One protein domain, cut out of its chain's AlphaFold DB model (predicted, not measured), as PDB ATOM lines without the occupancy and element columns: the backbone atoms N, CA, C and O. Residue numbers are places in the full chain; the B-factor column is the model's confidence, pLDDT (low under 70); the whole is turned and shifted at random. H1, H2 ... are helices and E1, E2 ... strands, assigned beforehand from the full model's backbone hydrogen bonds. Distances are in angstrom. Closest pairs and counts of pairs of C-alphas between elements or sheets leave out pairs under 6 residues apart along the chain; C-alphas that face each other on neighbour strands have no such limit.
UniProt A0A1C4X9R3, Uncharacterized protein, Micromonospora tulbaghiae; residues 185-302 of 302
ATOM      1  N   GLU A 185     -24.473  -8.240  25.345       85.12
ATOM      2  CA  GLU A 185     -24.184  -9.127  26.475       85.12
ATOM      3  C   GLU A 185     -23.547  -8.381  27.655       85.12
ATOM      4  O   GLU A 185     -23.796  -8.718  28.813       85.12
ATOM      5  N   TYR A 186     -22.744  -7.350  27.367       88.00
ATOM      6  CA  TYR A 186     -22.149  -6.491  28.389       88.00
ATOM      7  C   TYR A 186     -23.220  -5.649  29.068       88.00
ATOM      8  O   TYR A 186     -23.232  -5.542  30.292       88.00
ATOM      9  N   GLN A 187     -24.136  -5.084  28.283       91.19
ATOM     10  CA  GLN A 187     -25.247  -4.294  28.808       91.19
ATOM     11  C   GLN A 187     -26.172  -5.155  29.665       91.19
ATOM     12  O   GLN A 187     -26.538  -4.743  30.763       91.19
ATOM     13  N   ILE A 188     -26.470  -6.382  29.225       91.50
ATOM     14  CA  ILE A 188     -27.255  -7.346  29.998       91.50
ATOM     15  C   ILE A 188     -26.551  -7.646  31.329       91.50
ATOM     16  O   ILE A 188     -27.134  -7.431  32.384       91.50
ATOM     17  N   LEU A 189     -25.278  -8.056  31.328       91.06
ATOM     18  CA  LEU A 189     -24.561  -8.405  32.565       91.06
ATOM     19  C   LEU A 189     -24.304  -7.226  33.519       91.06
ATOM     20  O   LEU A 189     -24.079  -7.460  34.707       91.06
ATOM     21  N   ASN A 190     -24.311  -5.984  33.026       93.75
ATOM     22  CA  ASN A 190     -24.121  -4.791  33.858       93.75
ATOM     23  C   ASN A 190     -25.417  -4.053  34.216       93.75
ATOM     24  O   ASN A 190     -25.345  -3.009  34.858       93.75
ATOM     25  N   SER A 191     -26.583  -4.568  33.833       94.94
ATOM     26  CA  SER A 191     -27.873  -3.994  34.219       94.94
ATOM     27  C   SER A 191     -28.673  -4.994  35.040       94.94
ATOM     28  O   SER A 191     -28.650  -6.201  34.778       94.94
ATOM     29  N   PHE A 192     -29.408  -4.483  36.024       96.88
ATOM     30  CA  PHE A 192     -30.414  -5.277  36.717       96.88
ATOM     31  C   PHE A 192     -31.569  -5.608  35.757       96.88
ATOM     32  O   PHE A 192     -31.877  -4.796  34.883       96.88
ATOM     33  N   PRO A 193     -32.181  -6.799  35.874       96.62
ATOM     34  CA  PRO A 193     -33.404  -7.114  35.149       96.62
ATOM     35  C   PRO A 193     -34.566  -6.240  35.639       96.62
ATOM     36  O   PRO A 193     -34.531  -5.712  36.757       96.62
ATOM     37  N   ASP A 194     -35.605  -6.136  34.815       97.00
ATOM     38  CA  ASP A 194     -36.857  -5.480  35.192       97.00
ATOM     39  C   ASP A 194     -37.511  -6.206  36.374       97.00
ATOM     40  O   ASP A 194     -37.279  -7.392  36.596       97.00
ATOM     41  N   GLU A 195     -38.353  -5.517  37.144       96.88
ATOM     42  CA  GLU A 195     -38.919  -6.059  38.388       96.88
ATOM     43  C   GLU A 195     -39.688  -7.380  38.189       96.88
ATOM     44  O   GLU A 195     -39.594  -8.279  39.026       96.88
ATOM     45  N   GLY A 196     -40.415  -7.526  37.075       96.88
ATOM     46  CA  GLY A 196     -41.160  -8.749  36.756       96.88
ATOM     47  C   GLY A 196     -40.248  -9.969  36.599       96.88
ATOM     48  O   GLY A 196     -40.410 -10.957  37.318       96.88
ATOM     49  N   GLU A 197     -39.254  -9.874  35.712       96.44
ATOM     50  CA  GLU A 197     -38.251 -10.927  35.492       96.44
ATOM     51  C   GLU A 197     -37.362 -11.124  36.727       96.44
ATOM     52  O   GLU A 197     -37.047 -12.238  37.142       96.44
ATOM     53  N   GLY A 198     -36.978 -10.018  37.360       96.56
ATOM     54  CA  GLY A 198     -36.104  -9.985  38.516       96.56
ATOM     55  C   GLY A 198     -36.671 -10.732  39.718       96.56
ATOM     56  O   GLY A 198     -35.926 -11.442  40.394       96.56
ATOM     57  N   ARG A 199     -37.985 -10.648  39.958       97.38
ATOM     58  CA  ARG A 199     -38.658 -11.437  41.004       97.38
ATOM     59  C   ARG A 199     -38.655 -12.931  40.691       97.38
ATOM     60  O   ARG A 199     -38.487 -13.732  41.607       97.38
ATOM     61  N   GLU A 200     -38.803 -13.328  39.429       97.06
ATOM     62  CA  GLU A 200     -38.688 -14.737  39.034       97.06
ATOM     63  C   GLU A 200     -37.270 -15.264  39.289       97.06
ATOM     64  O   GLU A 200     -37.092 -16.279  39.966       97.06
ATOM     65  N   PHE A 201     -36.251 -14.525  38.848       97.56
ATOM     66  CA  PHE A 201     -34.853 -14.883  39.087       97.56
ATOM     67  C   PHE A 201     -34.485 -14.884  40.576       97.56
ATOM     68  O   PHE A 201     -33.728 -15.751  41.012       97.56
ATOM     69  N   ALA A 202     -35.045 -13.975  41.379       97.62
ATOM     70  CA  ALA A 202     -34.842 -13.949  42.825       97.62
ATOM     71  C   ALA A 202     -35.437 -15.190  43.511       97.62
ATOM     72  O   ALA A 202     -34.800 -15.768  44.391       97.62
ATOM     73  N   ARG A 203     -36.609 -15.670  43.071       97.00
ATOM     74  CA  ARG A 203     -37.170 -16.938  43.572       97.00
ATOM     75  C   ARG A 203     -36.256 -18.114  43.253       97.00
ATOM     76  O   ARG A 203     -35.998 -18.924  44.136       97.00
ATOM     77  N   ILE A 204     -35.720 -18.184  42.033       97.44
ATOM     78  CA  ILE A 204     -34.758 -19.229  41.662       97.44
ATOM     79  C   ILE A 204     -33.506 -19.131  42.538       97.44
ATOM     80  O   ILE A 204     -33.069 -20.145  43.080       97.44
ATOM     81  N   LEU A 205     -32.975 -17.924  42.749       97.06
ATOM     82  CA  LEU A 205     -31.815 -17.687  43.608       97.06
ATOM     83  C   LEU A 205     -32.043 -18.192  45.042       97.06
ATOM     84  O   LEU A 205     -31.145 -18.814  45.605       97.06
ATOM     85  N   LYS A 206     -33.244 -18.008  45.607       97.00
ATOM     86  CA  LYS A 206     -33.617 -18.537  46.933       97.00
ATOM     87  C   LYS A 206     -33.642 -20.066  47.003       97.00
ATOM     88  O   LYS A 206     -33.445 -20.625  48.076       97.00
ATOM     89  N   THR A 207     -33.879 -20.754  45.883       97.50
ATOM     90  CA  THR A 207     -33.834 -22.229  45.829       97.50
ATOM     91  C   THR A 207     -32.420 -22.795  45.712       97.50
ATOM     92  O   THR A 207     -32.235 -24.013  45.794       97.50
ATOM     93  N   LEU A 208     -31.416 -21.941  45.493       97.50
ATOM     94  CA  LEU A 208     -30.031 -22.378  45.405       97.50
ATOM     95  C   LEU A 208     -29.462 -22.617  46.798       97.50
ATOM     96  O   LEU A 208     -29.591 -21.801  47.709       97.50
ATOM     97  N   THR A 209     -28.758 -23.732  46.945       97.12
ATOM     98  CA  THR A 209     -27.900 -23.958  48.102       97.12
ATOM     99  C   THR A 209     -26.778 -22.909  48.130       97.12
ATOM    100  O   THR A 209     -26.383 -22.394  47.078       97.12
ATOM    101  N   PRO A 210     -26.183 -22.616  49.302       96.31
ATOM    102  CA  PRO A 210     -25.073 -21.666  49.394       96.31
ATOM    103  C   PRO A 210     -23.907 -21.987  48.443       96.31
ATOM    104  O   PRO A 210     -23.313 -21.085  47.855       96.31
ATOM    105  N   TRP A 211     -23.617 -23.277  48.236       94.50
ATOM    106  CA  TRP A 211     -22.564 -23.740  47.329       94.50
ATOM    107  C   TRP A 211     -22.914 -23.534  45.850       94.50
ATOM    108  O   TRP A 211     -22.052 -23.126  45.071       94.50
ATOM    109  N   GLU A 212     -24.168 -23.770  45.458       96.75
ATOM    110  CA  GLU A 212     -24.660 -23.475  44.106       96.75
ATOM    111  C   GLU A 212     -24.648 -21.969  43.830       96.75
ATOM    112  O   GLU A 212     -24.145 -21.547  42.791       96.75
ATOM    113  N   ALA A 213     -25.120 -21.147  44.773       96.62
ATOM    114  CA  ALA A 213     -25.101 -19.691  44.644       96.62
ATOM    115  C   ALA A 213     -23.662 -19.158  44.510       96.62
ATOM    116  O   ALA A 213     -23.368 -18.367  43.612       96.62
ATOM    117  N   GLN A 214     -22.727 -19.643  45.336       94.88
ATOM    118  CA  GLN A 214     -21.308 -19.290  45.225       94.88
ATOM    119  C   GLN A 214     -20.703 -19.750  43.886       94.88
ATOM    120  O   GLN A 214     -19.937 -19.011  43.258       94.88
ATOM    121  N   GLY A 215     -21.048 -20.961  43.434       93.31
ATOM    122  CA  GLY A 215     -20.639 -21.499  42.138       93.31
ATOM    123  C   GLY A 215     -21.117 -20.622  40.982       93.31
ATOM    124  O   GLY A 215     -20.309 -20.219  40.143       93.31
ATOM    125  N   LEU A 216     -22.399 -20.255  40.990       95.75
ATOM    126  CA  LEU A 216     -23.016 -19.388  39.993       95.75
ATOM    127  C   LEU A 216     -22.390 -17.989  39.995       95.75
ATOM    128  O   LEU A 216     -22.004 -17.509  38.933       95.75
ATOM    129  N   ALA A 217     -22.190 -17.372  41.165       95.12
ATOM    130  CA  ALA A 217     -21.539 -16.066  41.289       95.12
ATOM    131  C   ALA A 217     -20.126 -16.066  40.689       95.12
ATOM    132  O   ALA A 217     -19.736 -15.145  39.968       95.12
ATOM    133  N   ARG A 218     -19.350 -17.127  40.943       93.56
ATOM    134  CA  ARG A 218     -18.003 -17.275  40.382       93.56
ATOM    135  C   ARG A 218     -18.032 -17.380  38.857       93.56
ATOM    136  O   ARG A 218     -17.189 -16.777  38.197       93.56
ATOM    137  N   ILE A 219     -18.986 -18.128  38.305       92.81
ATOM    138  CA  ILE A 219     -19.161 -18.278  36.853       92.81
ATOM    139  C   ILE A 219     -19.623 -16.961  36.227       92.81
ATOM    140  O   ILE A 219     -19.090 -16.556  35.198       92.81
ATOM    141  N   ALA A 220     -20.552 -16.264  36.876       93.88
ATOM    142  CA  ALA A 220     -21.057 -14.963  36.464       93.88
ATOM    143  C   ALA A 220     -19.950 -13.898  36.413       93.88
ATOM    144  O   ALA A 220     -19.833 -13.171  35.427       93.88
ATOM    145  N   MET A 221     -19.085 -13.842  37.433       92.50
ATOM    146  CA  MET A 221     -17.928 -12.939  37.447       92.50
ATOM    147  C   MET A 221     -16.946 -13.246  36.311       92.50
ATOM    148  O   MET A 221     -16.429 -12.325  35.679       92.50
ATOM    149  N   GLU A 222     -16.695 -14.525  36.028       91.94
ATOM    150  CA  GLU A 222     -15.827 -14.934  34.920       91.94
ATOM    151  C   GLU A 222     -16.444 -14.581  33.559       91.94
ATOM    152  O   GLU A 222     -15.762 -14.039  32.692       91.94
ATOM    153  N   ALA A 223     -17.747 -14.815  33.382       91.00
ATOM    154  CA  ALA A 223     -18.476 -14.418  32.182       91.00
ATOM    155  C   ALA A 223     -18.395 -12.898  31.963       91.00
ATOM    156  O   ALA A 223     -18.066 -12.458  30.864       91.00
ATOM    157  N   ARG A 224     -18.581 -12.095  33.018       91.62
ATOM    158  CA  ARG A 224     -18.448 -10.631  32.959       91.62
ATOM    159  C   ARG A 224     -17.043 -10.189  32.543       91.62
ATOM    160  O   ARG A 224     -16.919  -9.356  31.646       91.62
ATOM    161  N   LYS A 225     -15.990 -10.776  33.128       89.94
ATOM    162  CA  LYS A 225     -14.590 -10.506  32.740       89.94
ATOM    163  C   LYS A 225     -14.319 -10.852  31.276       89.94
ATOM    164  O   LYS A 225     -13.618 -10.120  30.585       89.94
ATOM    165  N   ARG A 226     -14.886 -11.954  30.784       89.38
ATOM    166  CA  ARG A 226     -14.742 -12.368  29.383       89.38
ATOM    167  C   ARG A 226     -15.433 -11.400  28.433       89.38
ATOM    168  O   ARG A 226     -14.806 -10.981  27.464       89.38
ATOM    169  N   VAL A 227     -16.649 -10.967  28.756       90.31
ATOM    170  CA  VAL A 227     -17.356  -9.958  27.958       90.31
ATOM    171  C   VAL A 227     -16.604  -8.628  27.940       90.31
ATOM    172  O   VAL A 227     -16.460  -8.037  26.871       90.31
ATOM    173  N   GLN A 228     -16.039  -8.203  29.077       87.38
ATOM    174  CA  GLN A 228     -15.140  -7.039  29.148       87.38
ATOM    175  C   GLN A 228     -13.921  -7.185  28.230       87.38
ATOM    176  O   GLN A 228     -13.516  -6.223  27.581       87.38
ATOM    177  N   ALA A 229     -13.373  -8.397  28.125       86.00
ATOM    178  CA  ALA A 229     -12.264  -8.724  27.231       86.00
ATOM    179  C   ALA A 229     -12.674  -8.888  25.753       86.00
ATOM    180  O   ALA A 229     -11.842  -9.256  24.924       86.00
ATOM    181  N   GLY A 230     -13.937  -8.642  25.400       86.75
ATOM    182  CA  GLY A 230     -14.423  -8.784  24.031       86.75
ATOM    183  C   GLY A 230     -14.866 -10.199  23.646       86.75
ATOM    184  O   GLY A 230     -15.172 -10.459  22.485       86.75
ATOM    185  N   ILE A 231     -14.897 -11.124  24.604       88.00
ATOM    186  CA  ILE A 231     -15.244 -12.530  24.406       88.00
ATOM    187  C   ILE A 231     -16.710 -12.722  24.789       88.00
ATOM    188  O   ILE A 231     -17.096 -12.387  25.905       88.00
ATOM    189  N   SER A 232     -17.524 -13.285  23.895       82.75
ATOM    190  CA  SER A 232     -18.959 -13.445  24.165       82.75
ATOM    191  C   SER A 232     -19.230 -14.249  25.446       82.75
ATOM    192  O   SER A 232     -18.574 -15.264  25.697       82.75
ATOM    193  N   ALA A 233     -20.225 -13.831  26.237       79.81
ATOM    194  CA  ALA A 233     -20.671 -14.553  27.441       79.81
ATOM    195  C   ALA A 233     -21.170 -15.966  27.114       79.81
ATOM    196  O   ALA A 233     -21.074 -16.875  27.939       79.81
ATOM    197  N   LYS A 234     -21.700 -16.137  25.897       77.88
ATOM    198  CA  LYS A 234     -22.189 -17.410  25.374       77.88
ATOM    199  C   LYS A 234     -21.052 -18.316  24.911       77.88
ATOM    200  O   LYS A 234     -21.249 -19.520  24.810       77.88
ATOM    201  N   GLN A 235     -19.846 -17.791  24.662       80.88
ATOM    202  CA  GLN A 235     -18.720 -18.677  24.398       80.88
ATOM    203  C   GLN A 235     -18.419 -19.473  25.662       80.88
ATOM    204  O   GLN A 235     -18.212 -18.878  26.722       80.88
ATOM    205  N   PRO A 236     -18.309 -20.800  25.592       78.06
ATOM    206  CA  PRO A 236     -18.166 -21.552  26.814       78.06
ATOM    207  C   PRO A 236     -16.771 -21.348  27.411       78.06
ATOM    208  O   PRO A 236     -15.791 -21.067  26.709       78.06
ATOM    209  N   ALA A 237     -16.686 -21.414  28.736       77.69
ATOM    210  CA  ALA A 237     -15.413 -21.270  29.424       77.69
ATOM    211  C   ALA A 237     -14.635 -22.581  29.295       77.69
ATOM    212  O   ALA A 237     -15.130 -23.642  29.681       77.69
ATOM    213  N   ARG A 238     -13.404 -22.515  28.773       72.62
ATOM    214  CA  ARG A 238     -12.498 -23.669  28.770       72.62
ATOM    215  C   ARG A 238     -12.078 -23.966  30.206       72.62
ATOM    216  O   ARG A 238     -11.119 -23.387  30.707       72.62
ATOM    217  N   ARG A 239     -12.769 -24.897  30.860       70.69
ATOM    218  CA  ARG A 239     -12.267 -25.549  32.069       70.69
ATOM    219  C   ARG A 239     -11.879 -26.976  31.734       70.69
ATOM    220  O   ARG A 239     -12.676 -27.741  31.209       70.69
ATOM    221  N   ARG A 240     -10.643 -27.335  32.076       58.94
ATOM    222  CA  ARG A 240     -10.275 -28.739  32.248       58.94
ATOM    223  C   ARG A 240     -10.968 -29.198  33.523       58.94
ATOM    224  O   ARG A 240     -10.472 -28.915  34.608       58.94
ATOM    225  N   ALA A 241     -12.142 -29.797  33.405       55.19
ATOM    226  CA  ALA A 241     -12.656 -30.592  34.504       55.19
ATOM    227  C   ALA A 241     -12.251 -32.031  34.256       55.19
ATOM    228  O   ALA A 241     -12.470 -32.562  33.168       55.19
ATOM    229  N   ASN A 242     -11.692 -32.654  35.279       61.38
ATOM    230  CA  ASN A 242     -11.496 -34.092  35.313       61.38
ATOM    231  C   ASN A 242     -12.850 -34.770  35.583       61.38
ATOM    232  O   ASN A 242     -12.987 -35.389  36.625       61.38
ATOM    233  N   GLY A 243     -13.869 -34.565  34.736       63.88
ATOM    234  CA  GLY A 243     -15.208 -35.184  34.818       63.88
ATOM    235  C   GLY A 243     -16.062 -34.891  36.068       63.88
ATOM    236  O   GLY A 243     -17.284 -34.942  35.988       63.88
ATOM    237  N   ASP A 244     -15.449 -34.544  37.198       74.31
ATOM    238  CA  ASP A 244     -16.085 -34.341  38.492       74.31
ATOM    239  C   ASP A 244     -16.438 -32.863  38.666       74.31
ATOM    240  O   ASP A 244     -15.702 -32.036  39.221       74.31
ATOM    241  N   TRP A 245     -17.575 -32.507  38.081       74.25
ATOM    242  CA  TRP A 245     -18.258 -31.257  38.353       74.25
ATOM    243  C   TRP A 245     -18.912 -31.438  39.716       74.25
ATOM    244  O   TRP A 245     -20.002 -31.989  39.800       74.25
ATOM    245  N   GLY A 246     -18.212 -31.050  40.786       87.25
ATOM    246  CA  GLY A 246     -18.705 -31.240  42.153       87.25
ATOM    247  C   GLY A 246     -20.176 -30.815  42.323       87.25
ATOM    248  O   GLY A 246     -20.678 -30.004  41.541       87.25
ATOM    249  N   PRO A 247     -20.872 -31.297  43.367       91.38
ATOM    250  CA  PRO A 247     -22.340 -31.341  43.449       91.38
ATOM    251  C   PRO A 247     -23.053 -30.006  43.181       91.38
ATOM    252  O   PRO A 247     -24.157 -29.991  42.645       91.38
ATOM    253  N   ALA A 248     -22.406 -28.878  43.484       92.50
ATOM    254  CA  ALA A 248     -22.916 -27.546  43.177       92.50
ATOM    255  C   ALA A 248     -23.121 -27.295  41.669       92.50
ATOM    256  O   ALA A 248     -24.094 -26.669  41.274       92.50
ATOM    257  N   LEU A 249     -22.215 -27.756  40.805       92.38
ATOM    258  CA  LEU A 249     -22.323 -27.530  39.361       92.38
ATOM    259  C   LEU A 249     -23.383 -28.431  38.723       92.38
ATOM    260  O   LEU A 249     -24.093 -27.977  37.827       92.38
ATOM    261  N   THR A 250     -23.529 -29.657  39.224       93.56
ATOM    262  CA  THR A 250     -24.596 -30.582  38.819       93.56
ATOM    263  C   THR A 250     -25.968 -30.028  39.188       93.56
ATOM    264  O   THR A 250     -26.831 -29.935  38.320       93.56
ATOM    265  N   GLY A 251     -26.149 -29.538  40.420       95.62
ATOM    266  CA  GLY A 251     -27.418 -28.939  40.845       95.62
ATOM    267  C   GLY A 251     -27.783 -27.654  40.082       95.62
ATOM    268  O   GLY A 251     -28.948 -27.422  39.758       95.62
ATOM    269  N   LEU A 252     -26.788 -26.851  39.682       96.62
ATOM    270  CA  LEU A 252     -27.005 -25.718  38.771       96.62
ATOM    271  C   LEU A 252     -27.417 -26.159  37.352       96.62
ATOM    272  O   LEU A 252     -28.179 -25.448  36.696       96.62
ATOM    273  N   ALA A 253     -26.932 -27.308  36.873       95.62
ATOM    274  CA  ALA A 253     -27.363 -27.893  35.601       95.62
ATOM    275  C   ALA A 253     -28.807 -28.395  35.663       95.62
ATOM    276  O   ALA A 253     -29.598 -28.108  34.769       95.62
ATOM    277  N   GLU A 254     -29.156 -29.115  36.730       96.50
ATOM    278  CA  GLU A 254     -30.503 -29.657  36.952       96.50
ATOM    279  C   GLU A 254     -31.563 -28.550  37.004       96.50
ATOM    280  O   GLU A 254     -32.677 -28.727  36.518       96.50
ATOM    281  N   LYS A 255     -31.194 -27.377  37.532       97.12
ATOM    282  CA  LYS A 255     -32.041 -26.174  37.574       97.12
ATOM    283  C   LYS A 255     -32.039 -25.359  36.275       97.12
ATOM    284  O   LYS A 255     -32.571 -24.251  36.264       97.12
ATOM    285  N   ASP A 256     -31.446 -25.874  35.195       97.06
ATOM    286  CA  ASP A 256     -31.381 -25.208  33.887       97.06
ATOM    287  C   ASP A 256     -30.688 -23.827  33.957       97.06
ATOM    288  O   ASP A 256     -31.025 -22.902  33.221       97.06
ATOM    289  N   LEU A 257     -29.713 -23.659  34.865       96.69
ATOM    290  CA  LEU A 257     -28.897 -22.438  34.997       96.69
ATOM    291  C   LEU A 257     -27.550 -22.560  34.279       96.69
ATOM    292  O   LEU A 257     -26.967 -21.561  33.851       96.69
ATOM    293  N   LEU A 258     -27.057 -23.786  34.129       95.38
ATOM    294  CA  LEU A 258     -25.833 -24.095  33.403       95.38
ATOM    295  C   LEU A 258     -26.089 -25.174  32.361       95.38
ATOM    296  O   LEU A 258     -26.744 -26.176  32.629       95.38
ATOM    297  N   ARG A 259     -25.498 -24.988  31.182       94.69
ATOM    298  CA  ARG A 259     -25.432 -26.001  30.137       94.69
ATOM    299  C   ARG A 259     -24.001 -26.503  30.008       94.69
ATOM    300  O   ARG A 259     -23.066 -25.707  29.902       94.69
ATOM    301  N   PHE A 260     -23.853 -27.823  29.995       91.25
ATOM    302  CA  PHE A 260     -22.592 -28.496  29.714       91.25
ATOM    303  C   PHE A 260     -22.627 -29.031  28.286       91.25
ATOM    304  O   PHE A 260     -23.474 -29.851  27.943       91.25
ATOM    305  N   GLU A 261     -21.704 -28.567  27.454       89.50
ATOM    306  CA  GLU A 261     -21.480 -29.105  26.118       89.50
ATOM    307  C   GLU A 261     -20.222 -29.966  26.143       89.50
ATOM    308  O   GLU A 261     -19.122 -29.497  26.451       89.50
ATOM    309  N   HIS A 262     -20.385 -31.249  25.836       84.62
ATOM    310  CA  HIS A 262     -19.252 -32.130  25.617       84.62
ATOM    311  C   HIS A 262     -18.685 -31.844  24.226       84.62
ATOM    312  O   HIS A 262     -19.397 -31.954  23.227       84.62
ATOM    313  N   ARG A 263     -17.415 -31.440  24.157       80.44
ATOM    314  CA  ARG A 263     -16.739 -31.211  22.882       80.44
ATOM    315  C   ARG A 263     -15.583 -32.178  22.779       80.44
ATOM    316  O   ARG A 263     -14.507 -31.910  23.314       80.44
ATOM    317  N   ASP A 264     -15.833 -33.265  22.065       74.88
ATOM    318  CA  ASP A 264     -14.813 -34.250  21.753       74.88
ATOM    319  C   ASP A 264     -13.825 -33.624  20.760       74.88
ATOM    320  O   ASP A 264     -14.095 -33.452  19.569       74.88
ATOM    321  N   ALA A 265     -12.722 -33.120  21.299       69.56
ATOM    322  CA  ALA A 265     -11.630 -32.553  20.533       69.56
ATOM    323  C   ALA A 265     -10.401 -33.414  20.813       69.56
ATOM    324  O   ALA A 265      -9.792 -33.297  21.882       69.56
ATOM    325  N   GLU A 266     -10.081 -34.281  19.848       69.94
ATOM    326  CA  GLU A 266      -8.843 -35.070  19.775       69.94
ATOM    327  C   GLU A 266      -8.487 -35.778  21.094       69.94
ATOM    328  O   GLU A 266      -7.415 -35.568  21.662       69.94
ATOM    329  N   GLY A 267      -9.403 -36.603  21.615       73.12
ATOM    330  CA  GLY A 267      -9.101 -37.519  22.721       73.12
ATOM    331  C   GLY A 267      -8.880 -36.845  24.076       73.12
ATOM    332  O   GLY A 267      -8.278 -37.439  24.970       73.12
ATOM    333  N   SER A 268      -9.348 -35.605  24.247       71.62
ATOM    334  CA  SER A 268      -9.437 -34.982  25.566       71.62
ATOM    335  C   SER A 268     -10.892 -34.708  25.926       71.62
ATOM    336  O   SER A 268     -11.532 -33.876  25.285       71.62
ATOM    337  N   ASP A 269     -11.378 -35.370  26.983       73.12
ATOM    338  CA  ASP A 269     -12.687 -35.119  27.595       73.12
ATOM    339  C   ASP A 269     -12.734 -33.686  28.128       73.12
ATOM    340  O   ASP A 269     -12.365 -33.379  29.266       73.12
ATOM    341  N   ARG A 270     -13.133 -32.754  27.261       78.31
ATOM    342  CA  ARG A 270     -13.302 -31.347  27.604       78.31
ATOM    343  C   ARG A 270     -14.772 -31.018  27.548       78.31
ATOM    344  O   ARG A 270     -15.386 -31.044  26.482       78.31
ATOM    345  N   TYR A 271     -15.305 -30.605  28.690       81.31
ATOM    346  CA  TYR A 271     -16.621 -29.998  28.713       81.31
ATOM    347  C   TYR A 271     -16.501 -28.487  28.772       81.31
ATOM    348  O   TYR A 271     -15.623 -27.892  29.403       81.31
ATOM    349  N   TRP A 272     -17.420 -27.888  28.051       85.19
ATOM    350  CA  TRP A 272     -17.585 -26.474  27.864       85.19
ATOM    351  C   TRP A 272     -18.819 -26.089  28.669       85.19
ATOM    352  O   TRP A 272     -19.874 -26.696  28.526       85.19
ATOM    353  N   MET A 273     -18.662 -25.132  29.577       90.62
ATOM    354  CA  MET A 273     -19.749 -24.687  30.443       90.62
ATOM    355  C   MET A 273     -20.229 -23.317  29.982       90.62
ATOM    356  O   MET A 273     -19.413 -22.405  29.792       90.62
ATOM    357  N   GLN A 274     -21.540 -23.186  29.824       91.81
ATOM    358  CA  GLN A 274     -22.204 -21.967  29.390       91.81
ATOM    359  C   GLN A 274     -23.375 -21.645  30.325       91.81
ATOM    360  O   GLN A 274     -24.102 -22.541  30.752       91.81
ATOM    361  N   LEU A 275     -23.562 -20.361  30.642       93.56
ATOM    362  CA  LEU A 275     -24.769 -19.890  31.324       93.56
ATOM    363  C   LEU A 275     -25.952 -19.967  30.352       93.56
ATOM    364  O   LEU A 275     -25.861 -19.476  29.224       93.56
ATOM    365  N   THR A 276     -27.054 -20.569  30.792       95.50
ATOM    366  CA  THR A 276     -28.334 -20.492  30.072       95.50
ATOM    367  C   THR A 276     -28.902 -19.072  30.173       95.50
ATOM    368  O   THR A 276     -28.373 -18.235  30.905       95.50
ATOM    369  N   GLU A 277     -29.995 -18.767  29.473       94.94
ATOM    370  CA  GLU A 277     -30.652 -17.455  29.602       94.94
ATOM    371  C   GLU A 277     -31.166 -17.212  31.028       94.94
ATOM    372  O   GLU A 277     -30.944 -16.138  31.588       94.94
ATOM    373  N   LYS A 278     -31.728 -18.245  31.671       96.56
ATOM    374  CA  LYS A 278     -32.108 -18.207  33.093       96.56
ATOM    375  C   LYS A 278     -30.893 -18.027  33.999       96.56
ATOM    376  O   LYS A 278     -30.910 -17.182  34.890       96.56
ATOM    377  N   GLY A 279     -29.821 -18.780  33.747       96.31
ATOM    378  CA  GLY A 279     -28.559 -18.656  34.474       96.31
ATOM    379  C   GLY A 279     -27.971 -17.254  34.383       96.31
ATOM    380  O   GLY A 279     -27.497 -16.723  35.383       96.31
ATOM    381  N   LEU A 280     -28.055 -16.629  33.207       94.81
ATOM    382  CA  LEU A 280     -27.636 -15.252  32.981       94.81
ATOM    383  C   LEU A 280     -28.526 -14.263  33.750       94.81
ATOM    384  O   LEU A 280     -27.999 -13.361  34.393       94.81
ATOM    385  N   GLY A 281     -29.847 -14.452  33.735       96.12
ATOM    386  CA  GLY A 281     -30.803 -13.642  34.497       96.12
ATOM    387  C   GLY A 281     -30.530 -13.651  36.002       96.12
ATOM    388  O   GLY A 281     -30.389 -12.594  36.616       96.12
ATOM    389  N   VAL A 282     -30.348 -14.841  36.582       97.06
ATOM    390  CA  VAL A 282     -29.989 -15.001  38.001       97.06
ATOM    391  C   VAL A 282     -28.598 -14.429  38.284       97.06
ATOM    392  O   VAL A 282     -28.411 -13.710  39.265       97.06
ATOM    393  N   ALA A 283     -27.625 -14.679  37.404       95.56
ATOM    394  CA  ALA A 283     -26.275 -14.136  37.522       95.56
ATOM    395  C   ALA A 283     -26.264 -12.601  37.593       95.56
ATOM    396  O   ALA A 283     -25.531 -12.046  38.414       95.56
ATOM    397  N   ARG A 284     -27.090 -11.909  36.792       95.62
ATOM    398  CA  ARG A 284     -27.203 -10.436  36.807       95.62
ATOM    399  C   ARG A 284     -27.558  -9.898  38.187       95.62
ATOM    400  O   ARG A 284     -26.962  -8.914  38.606       95.62
ATOM    401  N   LEU A 285     -28.451 -10.565  38.924       96.81
ATOM    402  CA  LEU A 285     -28.808 -10.152  40.289       96.81
ATOM    403  C   LEU A 285     -27.608 -10.159  41.245       96.81
ATOM    404  O   LEU A 285     -27.594  -9.397  42.209       96.81
ATOM    405  N   MET A 286     -26.611 -11.005  40.974       95.25
ATOM    406  CA  MET A 286     -25.442 -11.202  41.830       95.25
ATOM    407  C   MET A 286     -24.240 -10.338  41.436       95.25
ATOM    408  O   MET A 286     -23.467  -9.953  42.309       95.25
ATOM    409  N   VAL A 287     -24.029 -10.086  40.136       95.06
ATOM    410  CA  VAL A 287     -22.790  -9.452  39.636       95.06
ATOM    411  C   VAL A 287     -22.979  -8.094  38.968       95.06
ATOM    412  O   VAL A 287     -21.967  -7.469  38.618       95.06
ATOM    413  N   ALA A 288     -24.223  -7.641  38.767       94.62
ATOM    414  CA  ALA A 288     -24.479  -6.319  38.213       94.62
ATOM    415  C   ALA A 288     -23.874  -5.239  39.134       94.62
ATOM    416  O   ALA A 288     -24.036  -5.300  40.353       94.62
ATOM    417  N   PRO A 289     -23.127  -4.269  38.579       92.88
ATOM    418  CA  PRO A 289     -22.605  -3.154  39.351       92.88
ATOM    419  C   PRO A 289     -23.733  -2.200  39.768       92.88
ATOM    420  O   PRO A 289     -24.722  -2.038  39.058       92.88
ATOM    421  N   GLY A 290     -23.532  -1.499  40.884       93.25
ATOM    422  CA  GLY A 290     -24.453  -0.479  41.385       93.25
ATOM    423  C   GLY A 290     -25.229  -0.917  42.624       93.25
ATOM    424  O   GLY A 290     -25.000  -1.989  43.180       93.25
ATOM    425  N   ASN A 291     -26.129  -0.047  43.080       95.12
ATOM    426  CA  ASN A 291     -26.984  -0.340  44.225       95.12
ATOM    427  C   ASN A 291     -28.070  -1.336  43.811       95.12
ATOM    428  O   ASN A 291     -28.740  -1.132  42.797       95.12
ATOM    429  N   HIS A 292     -28.265  -2.385  44.611       95.50
ATOM    430  CA  HIS A 292     -29.361  -3.322  44.395       95.50
ATOM    431  C   HIS A 292     -30.709  -2.586  44.453       95.50
ATOM    432  O   HIS A 292     -30.921  -1.771  45.358       95.50
ATOM    433  N   PRO A 293     -31.632  -2.858  43.516       96.06
ATOM    434  CA  PRO A 293     -32.937  -2.219  43.530       96.06
ATOM    435  C   PRO A 293     -33.735  -2.636  44.774       96.06
ATOM    436  O   PRO A 293     -33.637  -3.772  45.238       96.06
ATOM    437  N   LEU A 294     -34.558  -1.724  45.306       96.75
ATOM    438  CA  LEU A 294     -35.311  -1.940  46.553       96.75
ATOM    439  C   LEU A 294     -36.199  -3.190  46.508       96.75
ATOM    440  O   LEU A 294     -36.318  -3.892  47.509       96.75
ATOM    441  N   TRP A 295     -36.788  -3.500  45.349       96.31
ATOM    442  CA  TRP A 295     -37.604  -4.703  45.185       96.31
ATOM    443  C   TRP A 295     -36.791  -5.983  45.422       96.31
ATOM    444  O   TRP A 295     -37.316  -6.916  46.018       96.31
ATOM    445  N   LEU A 296     -35.512  -6.017  45.027       96.69
ATOM    446  CA  LEU A 296     -34.637  -7.176  45.216       96.69
ATOM    447  C   LEU A 296     -34.261  -7.332  46.688       96.69
ATOM    448  O   LEU A 296     -34.257  -8.445  47.202       96.69
ATOM    449  N   VAL A 297     -33.984  -6.221  47.376       96.00
ATOM    450  CA  VAL A 297     -33.696  -6.225  48.818       96.00
ATOM    451  C   VAL A 297     -34.906  -6.737  49.602       96.00
ATOM    452  O   VAL A 297     -34.761  -7.636  50.426       96.00
ATOM    453  N   ASN A 298     -36.101  -6.229  49.286       95.56
ATOM    454  CA  ASN A 298     -37.346  -6.667  49.913       95.56
ATOM    455  C   ASN A 298     -37.616  -8.151  49.643       95.56
ATOM    456  O   ASN A 298     -37.974  -8.887  50.560       95.56
ATOM    457  N   GLU A 299     -37.400  -8.601  48.404       95.19
ATOM    458  CA  GLU A 299     -37.565 -10.005  48.044       95.19
ATOM    459  C   GLU A 299     -36.551 -10.883  48.780       95.19
ATOM    460  O   GLU A 299     -36.935 -11.922  49.273       95.19
ATOM    461  N   MET A 300     -35.283 -10.498  48.933       93.06
ATOM    462  CA  MET A 300     -34.289 -11.331  49.632       93.06
ATOM    463  C   MET A 300     -34.452 -11.348  51.159       93.06
ATOM    464  O   MET A 300     -33.936 -12.252  51.811       93.06
ATOM    465  N   SER A 301     -35.147 -10.359  51.725       92.62
ATOM    466  CA  SER A 301     -35.442 -10.291  53.162       92.62
ATOM    467  C   SER A 301     -36.672 -11.095  53.598       92.62
ATOM    468  O   SER A 301     -36.847 -11.305  54.798       92.62
ATOM    469  N   SER A 302     -37.520 -11.512  52.647       86.44
ATOM    470  CA  SER A 302     -38.736 -12.301  52.893       86.44
ATOM    471  C   SER A 302     -38.495 -13.805  52.861       86.44
ATOM    472  O   SER A 302     -39.167 -14.499  53.648       86.44
TER     473      SER A 302
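This is residues 185 to 302 of the 302 residues of an uncharacterized protein of Micromonospora tulbaghiae (UniProt A0A1C4X9R3). A two-stranded hairpin, E1 and E2, makes one end of an elongated domain, and a cluster of mostly crossed helices makes the rest. H5 lies in the middle of the cluster, with H3 crossing it on one side and H2 on the other; H6 lies beside H2 at the end far from the hairpin's tip, H1 packs near the last turns of H3, and H4 crosses the first part of H3 near the hairpin's base. The printed part has 118 residues, with six named helices and two named strands in the order H1 H2 H3 H4 E1 E2 H5 H6; the sheet, E1 - E2, is antiparallel and the class is mostly helix. The whole is compact, with a radius of gyration of the C-alphas of 14.7 A, and spans 50 by 31 by 18 A.

E1 is residues 258 to 265, 20.9 A long, from C-alpha 258 at (-25.833, -24.095, 33.403). E2, residues 268 to 275, measures 22.3 A. H3, residues 210 to 228, is the longest helix at 26.9 A. H5 is residues 277 to 287, 15.1 A, and H2 residues 195 to 206, 16.0 A. H4 is residues 247 to 254. H1, residues 185 to 190, begins with C-alpha 185 at (-24.184, -9.127, 26.475). H6, residues 294 to 301, ends with C-alpha 301 at (-35.442, -10.291, 53.162).

E1 and E2 form a hairpin, antiparallel at 152 degrees, with N 261 and O 272 2.8 A apart and N 274 and O 259 2.9 A apart, both within hydrogen-bond range. Residues 237 to 238 pair antiparallel with residues 272 to 273 of E2. The closest C-alphas of H4 and E1, Leu 252 and Leu 258, are 5.7 A apart. H3 and E2 are near each other, with 7 pairs of C-alphas within 10 A. H3 and H5 are the hubs, touching three helices each. With residues 216 to 221 alone H3 touches H5, about perpendicular at 89 degrees, closest at the C-alphas of Ala 220 and Ala 283, 5.4 A. With residues 211 to 216 alone H3 touches H4, only just about perpendicular at 73 degrees, closest at the C-alphas of Glu 212 and Ala 248, 4.5 A. H1 touches H3 at the C-alphas of Tyr 186 and Val 227, 5.9 A, and H5 at those of Leu 189 and Arg 284, 5.4 A. H2 touches H5 about perpendicular at 84 degrees, closest at the C-alphas of Phe 201 and Val 282, 5.0 A. H2 and H6 touch at a shallow tilt of 21 degrees, the same way, closest at the C-alphas of Glu 195 and Trp 295, 7.1 A. Every O i to N i+4 pair is within hydrogen-bond range in H1, H3, H4 and H6, against 7 of 8 in H2 and 5 of 7 in H5.

The two C-alphas farthest apart, of Glu 266 and Asn 298, are 50.3 A apart. The printed part has no cut. The link from H3 to H4, residues 229 to 246, is long. Mean pLDDT of the printed part is 89.9; residues 240 to 243 and 265 to 266 are under 70.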